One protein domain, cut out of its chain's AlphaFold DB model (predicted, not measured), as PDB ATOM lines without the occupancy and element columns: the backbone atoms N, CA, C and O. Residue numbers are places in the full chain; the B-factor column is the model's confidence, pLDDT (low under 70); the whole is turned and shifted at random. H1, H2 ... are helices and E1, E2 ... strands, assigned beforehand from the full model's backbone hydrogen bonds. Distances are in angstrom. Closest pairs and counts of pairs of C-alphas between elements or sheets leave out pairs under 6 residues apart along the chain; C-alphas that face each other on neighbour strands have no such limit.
ATOM      1  N   ILE A   3     -50.067  49.734  29.438       86.56
ATOM      2  CA  ILE A   3     -50.054  49.162  28.086       86.56
ATOM      3  C   ILE A   3     -48.592  49.013  27.679       86.56
ATOM      4  O   ILE A   3     -47.884  50.003  27.527       86.56
ATOM      5  N   SER A   4     -48.135  47.773  27.530       87.25
ATOM      6  CA  SER A   4     -46.743  47.472  27.176       87.25
ATOM      7  C   SER A   4     -46.518  47.405  25.669       87.25
ATOM      8  O   SER A   4     -45.389  47.558  25.217       87.25
ATOM      9  N   GLY A   5     -47.575  47.193  24.883       90.38
ATOM     10  CA  GLY A   5     -47.489  47.211  23.427       90.38
ATOM     11  C   GLY A   5     -48.857  47.130  22.765       90.38
ATOM     12  O   GLY A   5     -49.749  46.434  23.251       90.38
ATOM     13  N   LEU A   6     -49.015  47.837  21.647       93.56
ATOM     14  CA  LEU A   6     -50.190  47.760  20.782       93.56
ATOM     15  C   LEU A   6     -49.871  46.888  19.568       93.56
ATOM     16  O   LEU A   6     -48.799  46.997  18.976       93.56
ATOM     17  N   VAL A   7     -50.820  46.042  19.190       93.62
ATOM     18  CA  VAL A   7     -50.765  45.224  17.981       93.62
ATOM     19  C   VAL A   7     -51.695  45.855  16.959       93.62
ATOM     20  O   VAL A   7     -52.893  45.996  17.209       93.62
ATOM     21  N   ARG A   8     -51.142  46.243  15.811       94.44
ATOM     22  CA  ARG A   8     -51.875  46.906  14.728       94.44
ATOM     23  C   ARG A   8     -52.087  45.966  13.542       94.44
ATOM     24  O   ARG A   8     -51.312  45.027  13.359       94.44
ATOM     25  N   ASP A   9     -53.149  46.189  12.771       94.56
ATOM     26  CA  ASP A   9     -53.477  45.367  11.606       94.56
ATOM     27  C   ASP A   9     -52.646  45.767  10.382       94.56
ATOM     28  O   ASP A   9     -52.897  46.788   9.744       94.56
ATOM     29  N   PHE A  10     -51.688  44.924  10.002       93.12
ATOM     30  CA  PHE A  10     -50.952  45.068   8.743       93.12
ATOM     31  C   PHE A  10     -51.546  44.194   7.627       93.12
ATOM     32  O   PHE A  10     -50.906  43.955   6.599       93.12
ATOM     33  N   LYS A  11     -52.777  43.696   7.797       91.56
ATOM     34  CA  LYS A  11     -53.493  42.818   6.860       91.56
ATOM     35  C   LYS A  11     -52.714  41.532   6.548       91.56
ATOM     36  O   LYS A  11     -52.776  40.997   5.437       91.56
ATOM     37  N   GLY A  12     -51.958  41.021   7.520       88.81
ATOM     38  CA  GLY A  12     -51.091  39.852   7.368       88.81
ATOM     39  C   GLY A  12     -49.804  40.120   6.579       88.81
ATOM     40  O   GLY A  12     -49.259  39.175   5.999       88.81
ATOM     41  N   ARG A  13     -49.365  41.384   6.476       89.25
ATOM     42  CA  ARG A  13     -48.132  41.803   5.781       89.25
ATOM     43  C   ARG A  13     -46.993  42.165   6.737       89.25
ATOM     44  O   ARG A  13     -45.891  42.423   6.255       89.25
ATOM     45  N   LEU A  14     -47.201  42.111   8.056       90.88
ATOM     46  CA  LEU A  14     -46.190  42.485   9.052       90.88
ATOM     47  C   LEU A  14     -44.846  41.762   8.858       90.88
ATOM     48  O   LEU A  14     -43.794  42.395   8.897       90.88
ATOM     49  N   GLY A  15     -44.869  40.460   8.555       87.38
ATOM     50  CA  GLY A  15     -43.646  39.697   8.279       87.38
ATOM     51  C   GLY A  15     -42.842  40.213   7.075       87.38
ATOM     52  O   GLY A  15     -41.615  40.257   7.135       87.38
ATOM     53  N   ARG A  16     -43.510  40.666   6.002       88.00
ATOM     54  CA  ARG A  16     -42.830  41.245   4.824       88.00
ATOM     55  C   ARG A  16     -42.179  42.579   5.166       88.00
ATOM     56  O   ARG A  16     -41.045  42.823   4.769       88.00
ATOM     57  N   TYR A  17     -42.879  43.404   5.939       87.31
ATOM     58  CA  TYR A  17     -42.358  44.687   6.395       87.31
ATOM     59  C   TYR A  17     -41.135  44.514   7.298       87.31
ATOM     60  O   TYR A  17     -40.105  45.142   7.062       87.31
ATOM     61  N   ARG A  18     -41.194  43.597   8.270       88.81
ATOM     62  CA  ARG A  18     -40.048  43.284   9.132       88.81
ATOM     63  C   ARG A  18     -38.847  42.782   8.328       88.81
ATOM     64  O   ARG A  18     -37.743  43.284   8.516       88.81
ATOM     65  N   ALA A  19     -39.066  41.846   7.401       87.06
ATOM     66  CA  ALA A  19     -38.005  41.323   6.542       87.06
ATOM     67  C   ALA A  19     -37.348  42.428   5.696       87.06
ATOM     68  O   ALA A  19     -36.121  42.476   5.590       87.06
ATOM     69  N   ALA A  20     -38.141  43.356   5.152       86.00
ATOM     70  CA  ALA A  20     -37.623  44.500   4.410       86.00
ATOM     71  C   ALA A  20     -36.758  45.413   5.294       86.00
ATOM     72  O   ALA A  20     -35.629  45.728   4.913       86.00
ATOM     73  N   VAL A  21     -37.222  45.758   6.500       86.62
ATOM     74  CA  VAL A  21     -36.470  46.588   7.459       86.62
ATOM     75  C   VAL A  21     -35.162  45.913   7.885       86.62
ATOM     76  O   VAL A  21     -34.102  46.538   7.823       86.62
ATOM     77  N   GLU A  22     -35.197  44.632   8.259       87.81
ATOM     78  CA  GLU A  22     -33.992  43.885   8.642       87.81
ATOM     79  C   GLU A  22     -32.995  43.791   7.479       87.81
ATOM     80  O   GLU A  22     -31.787  43.960   7.668       87.81
ATOM     81  N   SER A  23     -33.485  43.576   6.256       85.12
ATOM     82  CA  SER A  23     -32.635  43.542   5.065       85.12
ATOM     83  C   SER A  23     -31.976  44.897   4.779       85.12
ATOM     84  O   SER A  23     -30.798  44.937   4.421       85.12
ATOM     85  N   ALA A  24     -32.691  46.008   4.994       82.00
ATOM     86  CA  ALA A  24     -32.168  47.360   4.830       82.00
ATOM     87  C   ALA A  24     -31.100  47.683   5.888       82.00
ATOM     88  O   ALA A  24     -30.041  48.225   5.563       82.00
ATOM     89  N   GLN A  25     -31.323  47.276   7.141       87.56
ATOM     90  CA  GLN A  25     -30.343  47.419   8.222       87.56
ATOM     91  C   GLN A  25     -29.061  46.623   7.943       87.56
ATOM     92  O   GLN A  25     -27.960  47.156   8.111       87.56
ATOM     93  N   ARG A  26     -29.183  45.377   7.461       85.56
ATOM     94  CA  ARG A  26     -28.028  44.552   7.066       85.56
ATOM     95  C   ARG A  26     -27.257  45.180   5.914       85.56
ATOM     96  O   ARG A  26     -26.037  45.276   5.999       85.56
ATOM     97  N   SER A  27     -27.945  45.674   4.884       81.19
ATOM     98  CA  SER A  27     -27.305  46.386   3.774       81.19
ATOM     99  C   SER A  27     -26.583  47.654   4.250       81.19
ATOM    100  O   SER A  27     -25.468  47.919   3.811       81.19
ATOM    101  N   HIS A  28     -27.140  48.407   5.204       82.00
ATOM    102  CA  HIS A  28     -26.449  49.551   5.810       82.00
ATOM    103  C   HIS A  28     -25.199  49.150   6.603       82.00
ATOM    104  O   HIS A  28     -24.168  49.820   6.503       82.00
ATOM    105  N   GLN A  29     -25.261  48.068   7.382       85.62
ATOM    106  CA  GLN A  29     -24.106  47.549   8.120       85.62
ATOM    107  C   GLN A  29     -23.022  47.016   7.175       85.62
ATOM    108  O   GLN A  29     -21.846  47.323   7.364       85.62
ATOM    109  N   GLN A  30     -23.411  46.301   6.118       84.31
ATOM    110  CA  GLN A  30     -22.495  45.835   5.079       84.31
ATOM    111  C   GLN A  30     -21.868  47.000   4.317       84.31
ATOM    112  O   GLN A  30     -20.657  47.007   4.165       84.31
ATOM    113  N   LYS A  31     -22.625  48.034   3.924       81.81
ATOM    114  CA  LYS A  31     -22.067  49.249   3.292       81.81
ATOM    115  C   LYS A  31     -21.068  49.973   4.202       81.81
ATOM    116  O   LYS A  31     -20.084  50.519   3.711       81.81
ATOM    117  N   LYS A  32     -21.276  49.955   5.526       80.81
ATOM    118  CA  LYS A  32     -20.289  50.467   6.496       80.81
ATOM    119  C   LYS A  32     -19.020  49.608   6.547       80.81
ATOM    120  O   LYS A  32     -17.937  50.167   6.678       80.81
ATOM    121  N   GLN A  33     -19.142  48.286   6.427       81.81
ATOM    122  CA  GLN A  33     -18.006  47.353   6.440       81.81
ATOM    123  C   GLN A  33     -17.275  47.253   5.087       81.81
ATOM    124  O   GLN A  33     -16.067  47.058   5.057       81.81
ATOM    125  N   GLN A  34     -17.982  47.420   3.969       70.69
ATOM    126  CA  GLN A  34     -17.492  47.237   2.600       70.69
ATOM    127  C   GLN A  34     -17.359  48.565   1.847       70.69
ATOM    128  O   GLN A  34     -17.749  48.677   0.686       70.69
ATOM    129  N   ARG A  35     -16.714  49.572   2.450       61.88
ATOM    130  CA  ARG A  35     -16.309  50.795   1.725       61.88
ATOM    131  C   ARG A  35     -15.359  50.545   0.526       61.88
ATOM    132  O   ARG A  35     -14.978  51.510  -0.124       61.88
ATOM    133  N   GLU A  42     -28.064  45.550  -7.449       68.81
ATOM    134  CA  GLU A  42     -29.008  46.577  -7.955       68.81
ATOM    135  C   GLU A  42     -30.481  46.104  -8.006       68.81
ATOM    136  O   GLU A  42     -31.388  46.899  -7.763       68.81
ATOM    137  N   LEU A  43     -30.739  44.809  -8.245       64.06
ATOM    138  CA  LEU A  43     -32.104  44.255  -8.312       64.06
ATOM    139  C   LEU A  43     -32.791  44.180  -6.936       64.06
ATOM    140  O   LEU A  43     -33.943  44.595  -6.802       64.06
ATOM    141  N   ASP A  44     -32.076  43.736  -5.899       71.19
ATOM    142  CA  ASP A  44     -32.622  43.651  -4.537       71.19
ATOM    143  C   ASP A  44     -32.844  45.039  -3.917       71.19
ATOM    144  O   ASP A  44     -33.734  45.221  -3.084       71.19
ATOM    145  N   GLU A  45     -32.041  46.041  -4.293       76.19
ATOM    146  CA  GLU A  45     -32.212  47.408  -3.793       76.19
ATOM    147  C   GLU A  45     -33.473  48.082  -4.347       76.19
ATOM    148  O   GLU A  45     -34.133  48.822  -3.611       76.19
ATOM    149  N   ALA A  46     -33.861  47.787  -5.591       78.81
ATOM    150  CA  ALA A  46     -35.079  48.330  -6.187       78.81
ATOM    151  C   ALA A  46     -36.349  47.818  -5.481       78.81
ATOM    152  O   ALA A  46     -37.232  48.610  -5.138       78.81
ATOM    153  N   GLU A  47     -36.432  46.511  -5.207       78.94
ATOM    154  CA  GLU A  47     -37.577  45.926  -4.498       78.94
ATOM    155  C   GLU A  47     -37.646  46.415  -3.043       78.94
ATOM    156  O   GLU A  47     -38.710  46.830  -2.574       78.94
ATOM    157  N   LYS A  48     -36.502  46.482  -2.346       73.06
ATOM    158  CA  LYS A  48     -36.419  47.057  -0.992       73.06
ATOM    159  C   LYS A  48     -36.867  48.512  -0.957       73.06
ATOM    160  O   LYS A  48     -37.626  48.891  -0.068       73.06
ATOM    161  N   GLY A  49     -36.421  49.319  -1.921       80.31
ATOM    162  CA  GLY A  49     -36.807  50.723  -2.034       80.31
ATOM    163  C   GLY A  49     -38.314  50.890  -2.216       80.31
ATOM    164  O   GLY A  49     -38.909  51.774  -1.605       80.31
ATOM    165  N   LYS A  50     -38.951  50.004  -2.988       84.50
ATOM    166  CA  LYS A  50     -40.408  50.003  -3.160       84.50
ATOM    167  C   LYS A  50     -41.142  49.686  -1.854       84.50
ATOM    168  O   LYS A  50     -42.084  50.392  -1.514       84.50
ATOM    169  N   ILE A  51     -40.692  48.673  -1.109       77.88
ATOM    170  CA  ILE A  51     -41.320  48.293   0.168       77.88
ATOM    171  C   ILE A  51     -41.118  49.380   1.228       77.88
ATOM    172  O   ILE A  51     -42.044  49.669   1.976       77.88
ATOM    173  N   LEU A  52     -39.932  49.991   1.299       81.50
ATOM    174  CA  LEU A  52     -39.657  51.080   2.240       81.50
ATOM    175  C   LEU A  52     -40.508  52.318   1.949       81.50
ATOM    176  O   LEU A  52     -41.026  52.905   2.890       81.50
ATOM    177  N   LYS A  53     -40.713  52.664   0.672       86.44
ATOM    178  CA  LYS A  53     -41.642  53.736   0.283       86.44
ATOM    179  C   LYS A  53     -43.080  53.417   0.688       86.44
ATOM    180  O   LYS A  53     -43.727  54.256   1.300       86.44
ATOM    181  N   GLU A  54     -43.548  52.191   0.436       83.88
ATOM    182  CA  GLU A  54     -44.870  51.748   0.914       83.88
ATOM    183  C   GLU A  54     -44.954  51.807   2.452       83.88
ATOM    184  O   GLU A  54     -46.003  52.120   3.001       83.88
ATOM    185  N   LEU A  55     -43.854  51.538   3.166       79.94
ATOM    186  CA  LEU A  55     -43.797  51.628   4.627       79.94
ATOM    187  C   LEU A  55     -43.876  53.075   5.131       79.94
ATOM    188  O   LEU A  55     -44.516  53.327   6.144       79.94
ATOM    189  N   GLU A  56     -43.207  53.999   4.445       84.25
ATOM    190  CA  GLU A  56     -43.173  55.423   4.785       84.25
ATOM    191  C   GLU A  56     -44.530  56.095   4.523       84.25
ATOM    192  O   GLU A  56     -44.947  56.973   5.274       84.25
ATOM    193  N   GLU A  57     -45.262  55.620   3.512       87.12
ATOM    194  CA  GLU A  57     -46.642  56.031   3.236       87.12
ATOM    195  C   GLU A  57     -47.637  55.506   4.285       87.12
ATOM    196  O   GLU A  57     -48.633  56.166   4.590       87.12
ATOM    197  N   VAL A  58     -47.380  54.330   4.866       84.88
ATOM    198  CA  VAL A  58     -48.236  53.756   5.908       84.88
ATOM    199  C   VAL A  58     -47.883  54.378   7.257       84.88
ATOM    200  O   VAL A  58     -47.039  53.882   8.004       84.88
ATOM    201  N   LYS A  59     -48.596  55.446   7.620       88.50
ATOM    202  CA  LYS A  59     -48.547  55.997   8.977       88.50
ATOM    203  C   LYS A  59     -49.019  54.950   9.977       88.50
ATOM    204  O   LYS A  59     -50.201  54.612  10.060       88.50
ATOM    205  N   VAL A  60     -48.075  54.430  10.756       87.00
ATOM    206  CA  VAL A  60     -48.333  53.373  11.736       87.00
ATOM    207  C   VAL A  60     -49.390  53.816  12.750       87.00
ATOM    208  O   VAL A  60     -50.161  52.970  13.200       87.00
ATOM    209  N   GLU A  61     -49.495  55.113  13.078       89.56
ATOM    210  CA  GLU A  61     -50.520  55.610  14.002       89.56
ATOM    211  C   GLU A  61     -51.956  55.472  13.483       89.56
ATOM    212  O   GLU A  61     -52.871  55.339  14.300       89.56
ATOM    213  N   GLU A  62     -52.155  55.446  12.165       92.25
ATOM    214  CA  GLU A  62     -53.475  55.392  11.525       92.25
ATOM    215  C   GLU A  62     -54.000  53.952  11.376       92.25
ATOM    216  O   GLU A  62     -55.191  53.743  11.142       92.25
ATOM    217  N   LEU A  63     -53.145  52.937  11.554       93.12
ATOM    218  CA  LEU A  63     -53.550  51.532  11.460       93.12
ATOM    219  C   LEU A  63     -54.433  51.107  12.641       93.12
ATOM    220  O   LEU A  63     -54.127  51.399  13.801       93.12
ATOM    221  N   GLU A  64     -55.478  50.334  12.351       92.56
ATOM    222  CA  GLU A  64     -56.409  49.807  13.349       92.56
ATOM    223  C   GLU A  64     -55.697  48.917  14.381       92.56
ATOM    224  O   GLU A  64     -54.822  48.112  14.053       92.56
ATOM    225  N   VAL A  65     -56.075  49.058  15.654       92.12
ATOM    226  CA  VAL A  65     -55.533  48.255  16.756       92.12
ATOM    227  C   VAL A  65     -56.330  46.956  16.873       92.12
ATOM    228  O   VAL A  65     -57.494  46.968  17.256       92.12
ATOM    229  N   ILE A  66     -55.680  45.825  16.603       93.06
ATOM    230  CA  ILE A  66     -56.280  44.481  16.693       93.06
ATOM    231  C   ILE A  66     -56.055  43.805  18.044       93.06
ATOM    232  O   ILE A  66     -56.699  42.800  18.353       93.06
ATOM    233  N   GLY A  67     -55.126  44.317  18.848       94.06
ATOM    234  CA  GLY A  67     -54.829  43.773  20.165       94.06
ATOM    235  C   GLY A  67     -53.876  44.647  20.964       94.06
ATOM    236  O   GLY A  67     -53.265  45.576  20.440       94.06
ATOM    237  N   ALA A  68     -53.735  44.337  22.247       95.31
ATOM    238  CA  ALA A  68     -52.802  45.011  23.136       95.31
ATOM    239  C   ALA A  68     -52.246  44.028  24.168       95.31
ATOM    240  O   ALA A  68     -52.951  43.128  24.628       95.31
ATOM    241  N   PHE A  69     -50.989  44.231  24.549       95.88
ATOM    242  CA  PHE A  69     -50.375  43.572  25.692       95.88
ATOM    243  C   PHE A  69     -50.454  44.494  26.895       95.88
ATOM    244  O   PHE A  69     -50.002  45.641  26.856       95.88
ATOM    245  N   VAL A  70     -51.022  43.969  27.974       96.44
ATOM    246  CA  VAL A  70     -51.237  44.717  29.204       96.44
ATOM    247  C   VAL A  70     -50.427  44.088  30.324       96.44
ATOM    248  O   VAL A  70     -50.498  42.882  30.556       96.44
ATOM    249  N   THR A  71     -49.679  44.923  31.034       96.38
ATOM    250  CA  THR A  71     -48.975  44.546  32.253       96.38
ATOM    251  C   THR A  71     -49.686  45.079  33.490       96.38
ATOM    252  O   THR A  71     -50.281  46.165  33.522       96.38
ATOM    253  N   PHE A  72     -49.618  44.273  34.543       96.50
ATOM    254  CA  PHE A  72     -50.165  44.581  35.853       96.50
ATOM    255  C   PHE A  72     -49.020  44.661  36.854       96.50
ATOM    256  O   PHE A  72     -48.102  43.848  36.807       96.50
ATOM    257  N   THR A  73     -49.109  45.603  37.789       97.50
ATOM    258  CA  THR A  73     -48.154  45.715  38.899       97.50
ATOM    259  C   THR A  73     -48.197  44.482  39.809       97.50
ATOM    260  O   THR A  73     -47.183  44.092  40.373       97.50
ATOM    261  N   HIS A  74     -49.369  43.842  39.931       97.44
ATOM    262  CA  HIS A  74     -49.586  42.686  40.800       97.44
ATOM    263  C   HIS A  74     -50.246  41.524  40.049       97.44
ATOM    264  O   HIS A  74     -51.183  41.728  39.274       97.44
ATOM    265  N   VAL A  75     -49.813  40.295  40.356       96.69
ATOM    266  CA  VAL A  75     -50.370  39.049  39.790       96.69
ATOM    267  C   VAL A  75     -51.858  38.894  40.127       96.69
ATOM    268  O   VAL A  75     -52.637  38.506  39.263       96.69
ATOM    269  N   LYS A  76     -52.283  39.324  41.323       97.62
ATOM    270  CA  LYS A  76     -53.697  39.303  41.740       97.62
ATOM    271  C   LYS A  76     -54.618  40.062  40.779       97.62
ATOM    272  O   LYS A  76     -55.715  39.600  40.496       97.62
ATOM    273  N   HIS A  77     -54.176  41.199  40.231       97.62
ATOM    274  CA  HIS A  77     -54.978  41.962  39.266       97.62
ATOM    275  C   HIS A  77     -55.108  41.230  37.930       97.62
ATOM    276  O   HIS A  77     -56.169  41.246  37.315       97.62
ATOM    277  N   LYS A  78     -54.039  40.553  37.496       96.00
ATOM    278  CA  LYS A  78     -54.073  39.702  36.306       96.00
ATOM    279  C   LYS A  78     -55.078  38.559  36.489       96.00
ATOM    280  O   LYS A  78     -55.882  38.311  35.598       96.00
ATOM    281  N   GLU A  79     -55.033  37.873  37.629       96.69
ATOM    282  CA  GLU A  79     -55.948  36.770  37.948       96.69
ATOM    283  C   GLU A  79     -57.397  37.243  38.046       96.69
ATOM    284  O   GLU A  79     -58.269  36.625  37.441       96.69
ATOM    285  N   PHE A  80     -57.636  38.372  38.716       97.00
ATOM    286  CA  PHE A  80     -58.951  39.002  38.797       97.00
ATOM    287  C   PHE A  80     -59.524  39.286  37.403       97.00
ATOM    288  O   PHE A  80     -60.609  38.819  37.082       97.00
ATOM    289  N   ILE A  81     -58.763  39.951  36.525       95.88
ATOM    290  CA  ILE A  81     -59.196  40.218  35.144       95.88
ATOM    291  C   ILE A  81     -59.398  38.915  34.357       95.88
ATOM    292  O   ILE A  81     -60.336  38.797  33.576       95.88
ATOM    293  N   SER A  82     -58.550  37.910  34.562       94.69
ATOM    294  CA  SER A  82     -58.703  36.602  33.916       94.69
ATOM    295  C   SER A  82     -60.011  35.902  34.316       94.69
ATOM    296  O   SER A  82     -60.653  35.275  33.470       94.69
ATOM    297  N   GLN A  83     -60.416  36.030  35.583       95.62
ATOM    298  CA  GLN A  83     -61.674  35.497  36.108       95.62
ATOM    299  C   GLN A  83     -62.885  36.312  35.646       95.62
ATOM    300  O   GLN A  83     -63.870  35.724  35.203       95.62
ATOM    301  N   GLU A  84     -62.791  37.640  35.677       95.56
ATOM    302  CA  GLU A  84     -63.844  38.555  35.228       95.56
ATOM    303  C   GLU A  84     -64.174  38.318  33.745       95.56
ATOM    304  O   GLU A  84     -65.323  38.124  33.352       95.56
ATOM    305  N   TYR A  85     -63.134  38.162  32.924       95.38
ATOM    306  CA  TYR A  85     -63.244  37.861  31.499       95.38
ATOM    307  C   TYR A  85     -63.273  36.354  31.193       95.38
ATOM    308  O   TYR A  85     -62.968  35.951  30.062       95.38
ATOM    309  N   ARG A  86     -63.658  35.484  32.140       93.44
ATOM    310  CA  ARG A  86     -63.702  34.022  31.918       93.44
ATOM    311  C   ARG A  86     -64.569  33.630  30.719       93.44
ATOM    312  O   ARG A  86     -64.200  32.739  29.951       93.44
ATOM    313  N   PHE A  87     -65.682  34.337  30.510       92.56
ATOM    314  CA  PHE A  87     -66.598  34.082  29.397       92.56
ATOM    315  C   PHE A  87     -66.013  34.503  28.045       92.56
ATOM    316  O   PHE A  87     -66.327  33.876  27.038       92.56
ATOM    317  N   SER A  88     -65.060  35.444  28.008       91.12
ATOM    318  CA  SER A  88     -64.389  35.860  26.764       91.12
ATOM    319  C   SER A  88     -63.597  34.729  26.085       91.12
ATOM    320  O   SER A  88     -63.294  34.785  24.887       91.12
ATOM    321  N   ARG A  89     -63.262  33.671  26.840       87.81
ATOM    322  CA  ARG A  89     -62.551  32.484  26.345       87.81
ATOM    323  C   ARG A  89     -63.487  31.493  25.645       87.81
ATOM    324  O   ARG A  89     -63.012  30.701  24.828       87.81
ATOM    325  N   ILE A  90     -64.792  31.549  25.922       87.50
ATOM    326  CA  ILE A  90     -65.803  30.668  25.330       87.50
ATOM    327  C   ILE A  90     -66.145  31.175  23.927       87.50
ATOM    328  O   ILE A  90     -66.458  32.344  23.724       87.50
ATOM    329  N   MET A  91     -66.060  30.290  22.933       75.38
ATOM    330  CA  MET A  91     -65.909  30.707  21.536       75.38
ATOM    331  C   MET A  91     -67.108  31.485  20.966       75.38
ATOM    332  O   MET A  91     -66.899  32.510  20.316       75.38
ATOM    333  N   VAL A  92     -68.337  30.998  21.166       79.31
ATOM    334  CA  VAL A  92     -69.536  31.548  20.501       79.31
ATOM    335  C   VAL A  92     -70.484  32.194  21.511       79.31
ATOM    336  O   VAL A  92     -70.746  33.389  21.414       79.31
ATOM    337  N   LEU A  93     -70.915  31.443  22.529       84.38
ATOM    338  CA  LEU A  93     -71.819  31.932  23.580       84.38
ATOM    339  C   LEU A  93     -71.175  32.998  24.479       84.38
ATOM    340  O   LEU A  93     -71.837  33.932  24.916       84.38
ATOM    341  N   GLY A  94     -69.862  32.901  24.698       82.69
ATOM    342  CA  GLY A  94     -69.124  33.813  25.572       82.69
ATOM    343  C   GLY A  94     -69.169  35.277  25.144       82.69
ATOM    344  O   GLY A  94     -69.142  36.162  25.989       82.69
ATOM    345  N   ARG A  95     -69.301  35.539  23.838       86.31
ATOM    346  CA  ARG A  95     -69.405  36.903  23.295       86.31
ATOM    347  C   ARG A  95     -70.745  37.565  23.590       86.31
ATOM    348  O   ARG A  95     -70.813  38.783  23.640       86.31
ATOM    349  N   TRP A  96     -71.799  36.768  23.738       88.88
ATOM    350  CA  TRP A  96     -73.152  37.255  24.003       88.88
ATOM    351  C   TRP A  96     -73.360  37.492  25.498       88.88
ATOM    352  O   TRP A  96     -74.066  38.413  25.877       88.88
ATOM    353  N   LEU A  97     -72.686  36.694  26.330       91.62
ATOM    354  CA  LEU A  97     -72.710  36.787  27.791       91.62
ATOM    355  C   LEU A  97     -71.742  37.839  28.360       91.62
ATOM    356  O   LEU A  97     -71.690  38.021  29.571       91.62
ATOM    357  N   GLN A  98     -70.951  38.497  27.510       93.88
ATOM    358  CA  GLN A  98     -70.040  39.561  27.920       93.88
ATOM    359  C   GLN A  98     -70.830  40.861  28.113       93.88
ATOM    360  O   GLN A  98     -71.426  41.357  27.148       93.88
ATOM    361  N   GLY A  99     -70.827  41.374  29.349       94.06
ATOM    362  CA  GLY A  99     -71.506  42.614  29.737       94.06
ATOM    363  C   GLY A  99     -71.003  43.829  28.959       94.06
ATOM    364  O   GLY A  99     -69.891  43.816  28.424       94.06
ATOM    365  N   ASP A 100     -71.829  44.873  28.866       94.31
ATOM    366  CA  ASP A 100     -71.514  46.082  28.092       94.31
ATOM    367  C   ASP A 100     -70.292  46.838  28.638       94.31
ATOM    368  O   ASP A 100     -69.534  47.433  27.874       94.31
ATOM    369  N   ASP A 101     -70.047  46.734  29.942       94.75
ATOM    370  CA  ASP A 101     -68.881  47.259  30.656       94.75
ATOM    371  C   ASP A 101     -67.574  46.517  30.322       94.75
ATOM    372  O   ASP A 101     -66.483  47.082  30.410       94.75
ATOM    373  N   GLN A 102     -67.676  45.262  29.885       93.81
ATOM    374  CA  GLN A 102     -66.546  44.430  29.479       93.81
ATOM    375  C   GLN A 102     -66.244  44.528  27.974       93.81
ATOM    376  O   GLN A 102     -65.336  43.851  27.479       93.81
ATOM    377  N   ARG A 103     -67.007  45.319  27.209       93.94
ATOM    378  CA  ARG A 103     -66.839  45.479  25.757       93.94
ATOM    379  C   ARG A 103     -65.985  46.696  25.432       93.94
ATOM    380  O   ARG A 103     -66.078  47.742  26.064       93.94
ATOM    381  N   PHE A 104     -65.171  46.588  24.387       90.81
ATOM    382  CA  PHE A 104     -64.398  47.718  23.881       90.81
ATOM    383  C   PHE A 104     -65.128  48.323  22.687       90.81
ATOM    384  O   PHE A 104     -65.254  47.672  21.657       90.81
ATOM    385  N   LYS A 105     -65.624  49.560  22.827       91.94
ATOM    386  CA  LYS A 105     -66.419  50.247  21.789       91.94
ATOM    387  C   LYS A 105     -67.635  49.431  21.305       91.94
ATOM    388  O   LYS A 105     -67.966  49.448  20.128       91.94
ATOM    389  N   GLY A 106     -68.281  48.697  22.214       92.12
ATOM    390  CA  GLY A 106     -69.412  47.813  21.896       92.12
ATOM    391  C   GLY A 106     -69.016  46.426  21.372       92.12
ATOM    392  O   GLY A 106     -69.850  45.516  21.356       92.12
ATOM    393  N   ASP A 107     -67.740  46.212  21.040       91.62
ATOM    394  CA  ASP A 107     -67.236  44.930  20.563       91.62
ATOM    395  C   ASP A 107     -66.722  44.036  21.698       91.62
ATOM    396  O   ASP A 107     -66.005  44.451  22.614       91.62
ATOM    397  N   ALA A 108     -67.059  42.749  21.603       92.88
ATOM    398  CA  ALA A 108     -66.587  41.721  22.522       92.88
ATOM    399  C   ALA A 108     -65.078  41.468  22.346       92.88
ATOM    400  O   ALA A 108     -64.626  40.984  21.297       92.88
ATOM    401  N   ILE A 109     -64.300  41.735  23.397       93.25
ATOM    402  CA  ILE A 109     -62.854  41.487  23.424       93.25
ATOM    403  C   ILE A 109     -62.528  40.099  23.965       93.25
ATOM    404  O   ILE A 109     -63.227  39.564  24.819       93.25
ATOM    405  N   ARG A 110     -61.430  39.516  23.476       93.38
ATOM    406  CA  ARG A 110     -60.911  38.239  23.977       93.38
ATOM    407  C   ARG A 110     -59.712  38.496  24.874       93.38
ATOM    408  O   ARG A 110     -58.702  38.999  24.391       93.38
ATOM    409  N   VAL A 111     -59.806  38.077  26.133       94.88
ATOM    410  CA  VAL A 111     -58.708  38.178  27.097       94.88
ATOM    411  C   VAL A 111     -58.120  36.788  27.335       94.88
ATOM    412  O   VAL A 111     -58.824  35.833  27.670       94.88
ATOM    413  N   SER A 112     -56.813  36.657  27.131       94.25
ATOM    414  CA  SER A 112     -56.060  35.431  27.395       94.25
ATOM    415  C   SER A 112     -54.700  35.764  27.980       94.25
ATOM    416  O   SER A 112     -54.160  36.839  27.726       94.25
ATOM    417  N   ASP A 113     -54.137  34.818  28.725       94.94
ATOM    418  CA  ASP A 113     -52.770  34.918  29.219       94.94
ATOM    419  C   ASP A 113     -51.797  35.127  28.055       94.94
ATOM    420  O   ASP A 113     -51.813  34.381  27.071       94.94
ATOM    421  N   ALA A 114     -50.983  36.179  28.152       94.44
ATOM    422  CA  ALA A 114     -49.954  36.436  27.162       94.44
ATOM    423  C   ALA A 114     -48.848  35.372  27.294       94.44
ATOM    424  O   ALA A 114     -48.394  35.111  28.414       94.44
ATOM    425  N   PRO A 115     -48.411  34.759  26.183       95.31
ATOM    426  CA  PRO A 115     -47.223  33.910  26.181       95.31
ATOM    427  C   PRO A 115     -45.962  34.739  26.469       95.31
ATOM    428  O   PRO A 115     -45.976  35.974  26.429       95.31
ATOM    429  N   LEU A 116     -44.845  34.054  26.709       94.94
ATOM    430  CA  LEU A 116     -43.542  34.710  26.804       94.94
ATOM    431  C   LEU A 116     -43.228  35.463  25.496       94.94
ATOM    432  O   LEU A 116     -43.526  34.944  24.421       94.94
ATOM    433  N   PRO A 117     -42.573  36.638  25.538       94.94
ATOM    434  CA  PRO A 117     -42.261  37.403  24.325       94.94
ATOM    435  C   PRO A 117     -41.455  36.626  23.275       94.94
ATOM    436  O   PRO A 117     -41.616  36.864  22.080       94.94
ATOM    437  N   ALA A 118     -40.611  35.689  23.723       94.25
ATOM    438  CA  ALA A 118     -39.829  34.800  22.863       94.25
ATOM    439  C   ALA A 118     -40.665  33.686  22.202       94.25
ATOM    440  O   ALA A 118     -40.249  33.131  21.193       94.25
ATOM    441  N   ASP A 119     -41.839  33.365  22.755       96.25
ATOM    442  CA  ASP A 119     -42.768  32.359  22.229       96.25
ATOM    443  C   ASP A 119     -43.726  32.956  21.181       96.25
ATOM    444  O   ASP A 119     -44.420  32.218  20.493       96.25
ATOM    445  N   ILE A 120     -43.788  34.283  21.026       95.75
ATOM    446  CA  ILE A 120     -44.695  34.951  20.079       95.75
ATOM    447  C   ILE A 120     -44.060  35.013  18.687       95.75
ATOM    448  O   ILE A 120     -42.989  35.589  18.509       95.75
ATOM    449  N   PHE A 121     -44.780  34.527  17.673       95.50
ATOM    450  CA  PHE A 121     -44.459  34.818  16.276       95.50
ATOM    451  C   PHE A 121     -45.032  36.177  15.893       95.50
ATOM    452  O   PHE A 121     -46.165  36.294  15.411       95.50
ATOM    453  N   TRP A 122     -44.234  37.215  16.119       92.88
ATOM    454  CA  TRP A 122     -44.598  38.597  15.824       92.88
ATOM    455  C   TRP A 122     -45.000  38.792  14.358       92.88
ATOM    456  O   TRP A 122     -45.881  39.590  14.073       92.88
ATOM    457  N   GLU A 123     -44.451  38.004  13.434       92.25
ATOM    458  CA  GLU A 123     -44.766  38.046  12.000       92.25
ATOM    459  C   GLU A 123     -46.180  37.553  11.666       92.25
ATOM    460  O   GLU A 123     -46.691  37.852  10.588       92.25
ATOM    461  N   ASN A 124     -46.795  36.768  12.558       94.94
ATOM    462  CA  ASN A 124     -48.081  36.105  12.334       94.94
ATOM    463  C   ASN A 124     -49.217  36.696  13.182       94.94
ATOM    464  O   ASN A 124     -50.374  36.260  13.062       94.94
ATOM    465  N   ILE A 125     -48.907  37.647  14.068       93.19
ATOM    466  CA  ILE A 125     -49.854  38.172  15.056       93.19
ATOM    467  C   ILE A 125     -51.036  38.895  14.392       93.19
ATOM    468  O   ILE A 125     -52.171  38.737  14.843       93.19
ATOM    469  N   ASP A 126     -50.787  39.555  13.258       93.44
ATOM    470  CA  ASP A 126     -51.728  40.328  12.437       93.44
ATOM    471  C   ASP A 126     -52.537  39.477  11.440       93.44
ATOM    472  O   ASP A 126     -53.317  39.991  10.642       93.44
ATOM    473  N   CYS A 127     -52.372  38.152  11.446       93.31
ATOM    474  CA  CYS A 127     -53.060  37.297  10.484       93.31
ATOM    475  C   CYS A 127     -54.574  37.182  10.800       93.31
ATOM    476  O   CYS A 127     -54.941  36.692  11.879       93.31
ATOM    477  N   PRO A 128     -55.478  37.545   9.863       91.06
ATOM    478  CA  PRO A 128     -56.914  37.585  10.120       91.06
ATOM    479  C   PRO A 128     -57.509  36.190  10.352       91.06
ATOM    480  O   PRO A 128     -57.084  35.184   9.774       91.06
TER     481      PRO A 128
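Overview. This is residues 3 to 35 and 42 to 128 of the 413 residues of the protein "Hypothetical protein" of Symbiodinium necroappetens (UniProt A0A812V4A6). A pair of antiparallel strands, E1 and E2, stands in the middle of a long, loose rod. On one side two helices, H1 and H2, cross steeply over part of their length and the last turns of H1 stick out; on the other side H3, the short H4 and loops make a second end, from which residues 109 to 128 run back past the strands toward the beginning of H1. The printed part has 120 residues in the order E1 H1 H2 E2 H3 H4, class mixed, helices and strands. The radius of gyration of the C-alphas is 19.4 A, and they span 61 by 28 by 22 A.

Along the chain. Find C-alpha 3 at (-50.054, 49.162, 28.086), where E1 begins; it runs to residue 8. H1, residues 14 to 33, covers 28.7 A, and H2, residues 42 to 57, covers 22.9 A. E2, residues 65 to 71, covers 17.2 A. H3 holds residues 75 to 84, and H4, residues 86 to 89, ends at C-alpha 89, (-62.551, 32.484, 26.345).

Arrangement. Look first at E1 and E2, antiparallel at 163 degrees, with N 4 and O 69 at 2.9 A and N 7 and O 67 at 2.8 A. H1 touches H2 with residues 17 to 24 alone, closest at the C-alphas of Ala 20 and Lys 48, 6.1 A, at a steep tilt of 55 degrees, opposite ways. H3 and H4 meet only through their link; H1 and H3 are apart. Every O i to N i+4 pair is within hydrogen-bond range in H1 and H3, 11 of 12 in H2; H4 is too short for one.

Size, cuts and confidence. The C-alphas of Arg 35 and Leu 97 are farthest apart, 63.7 A. Residues 36 to 41 are not printed; C-alphas 35 and 42 stand 16.5 A apart. Of the links printed whole, none is long. Residues 28 to 35 and 115 to 120 stand free. Look for pLDDT under 70 at residues 35, 42 and 43.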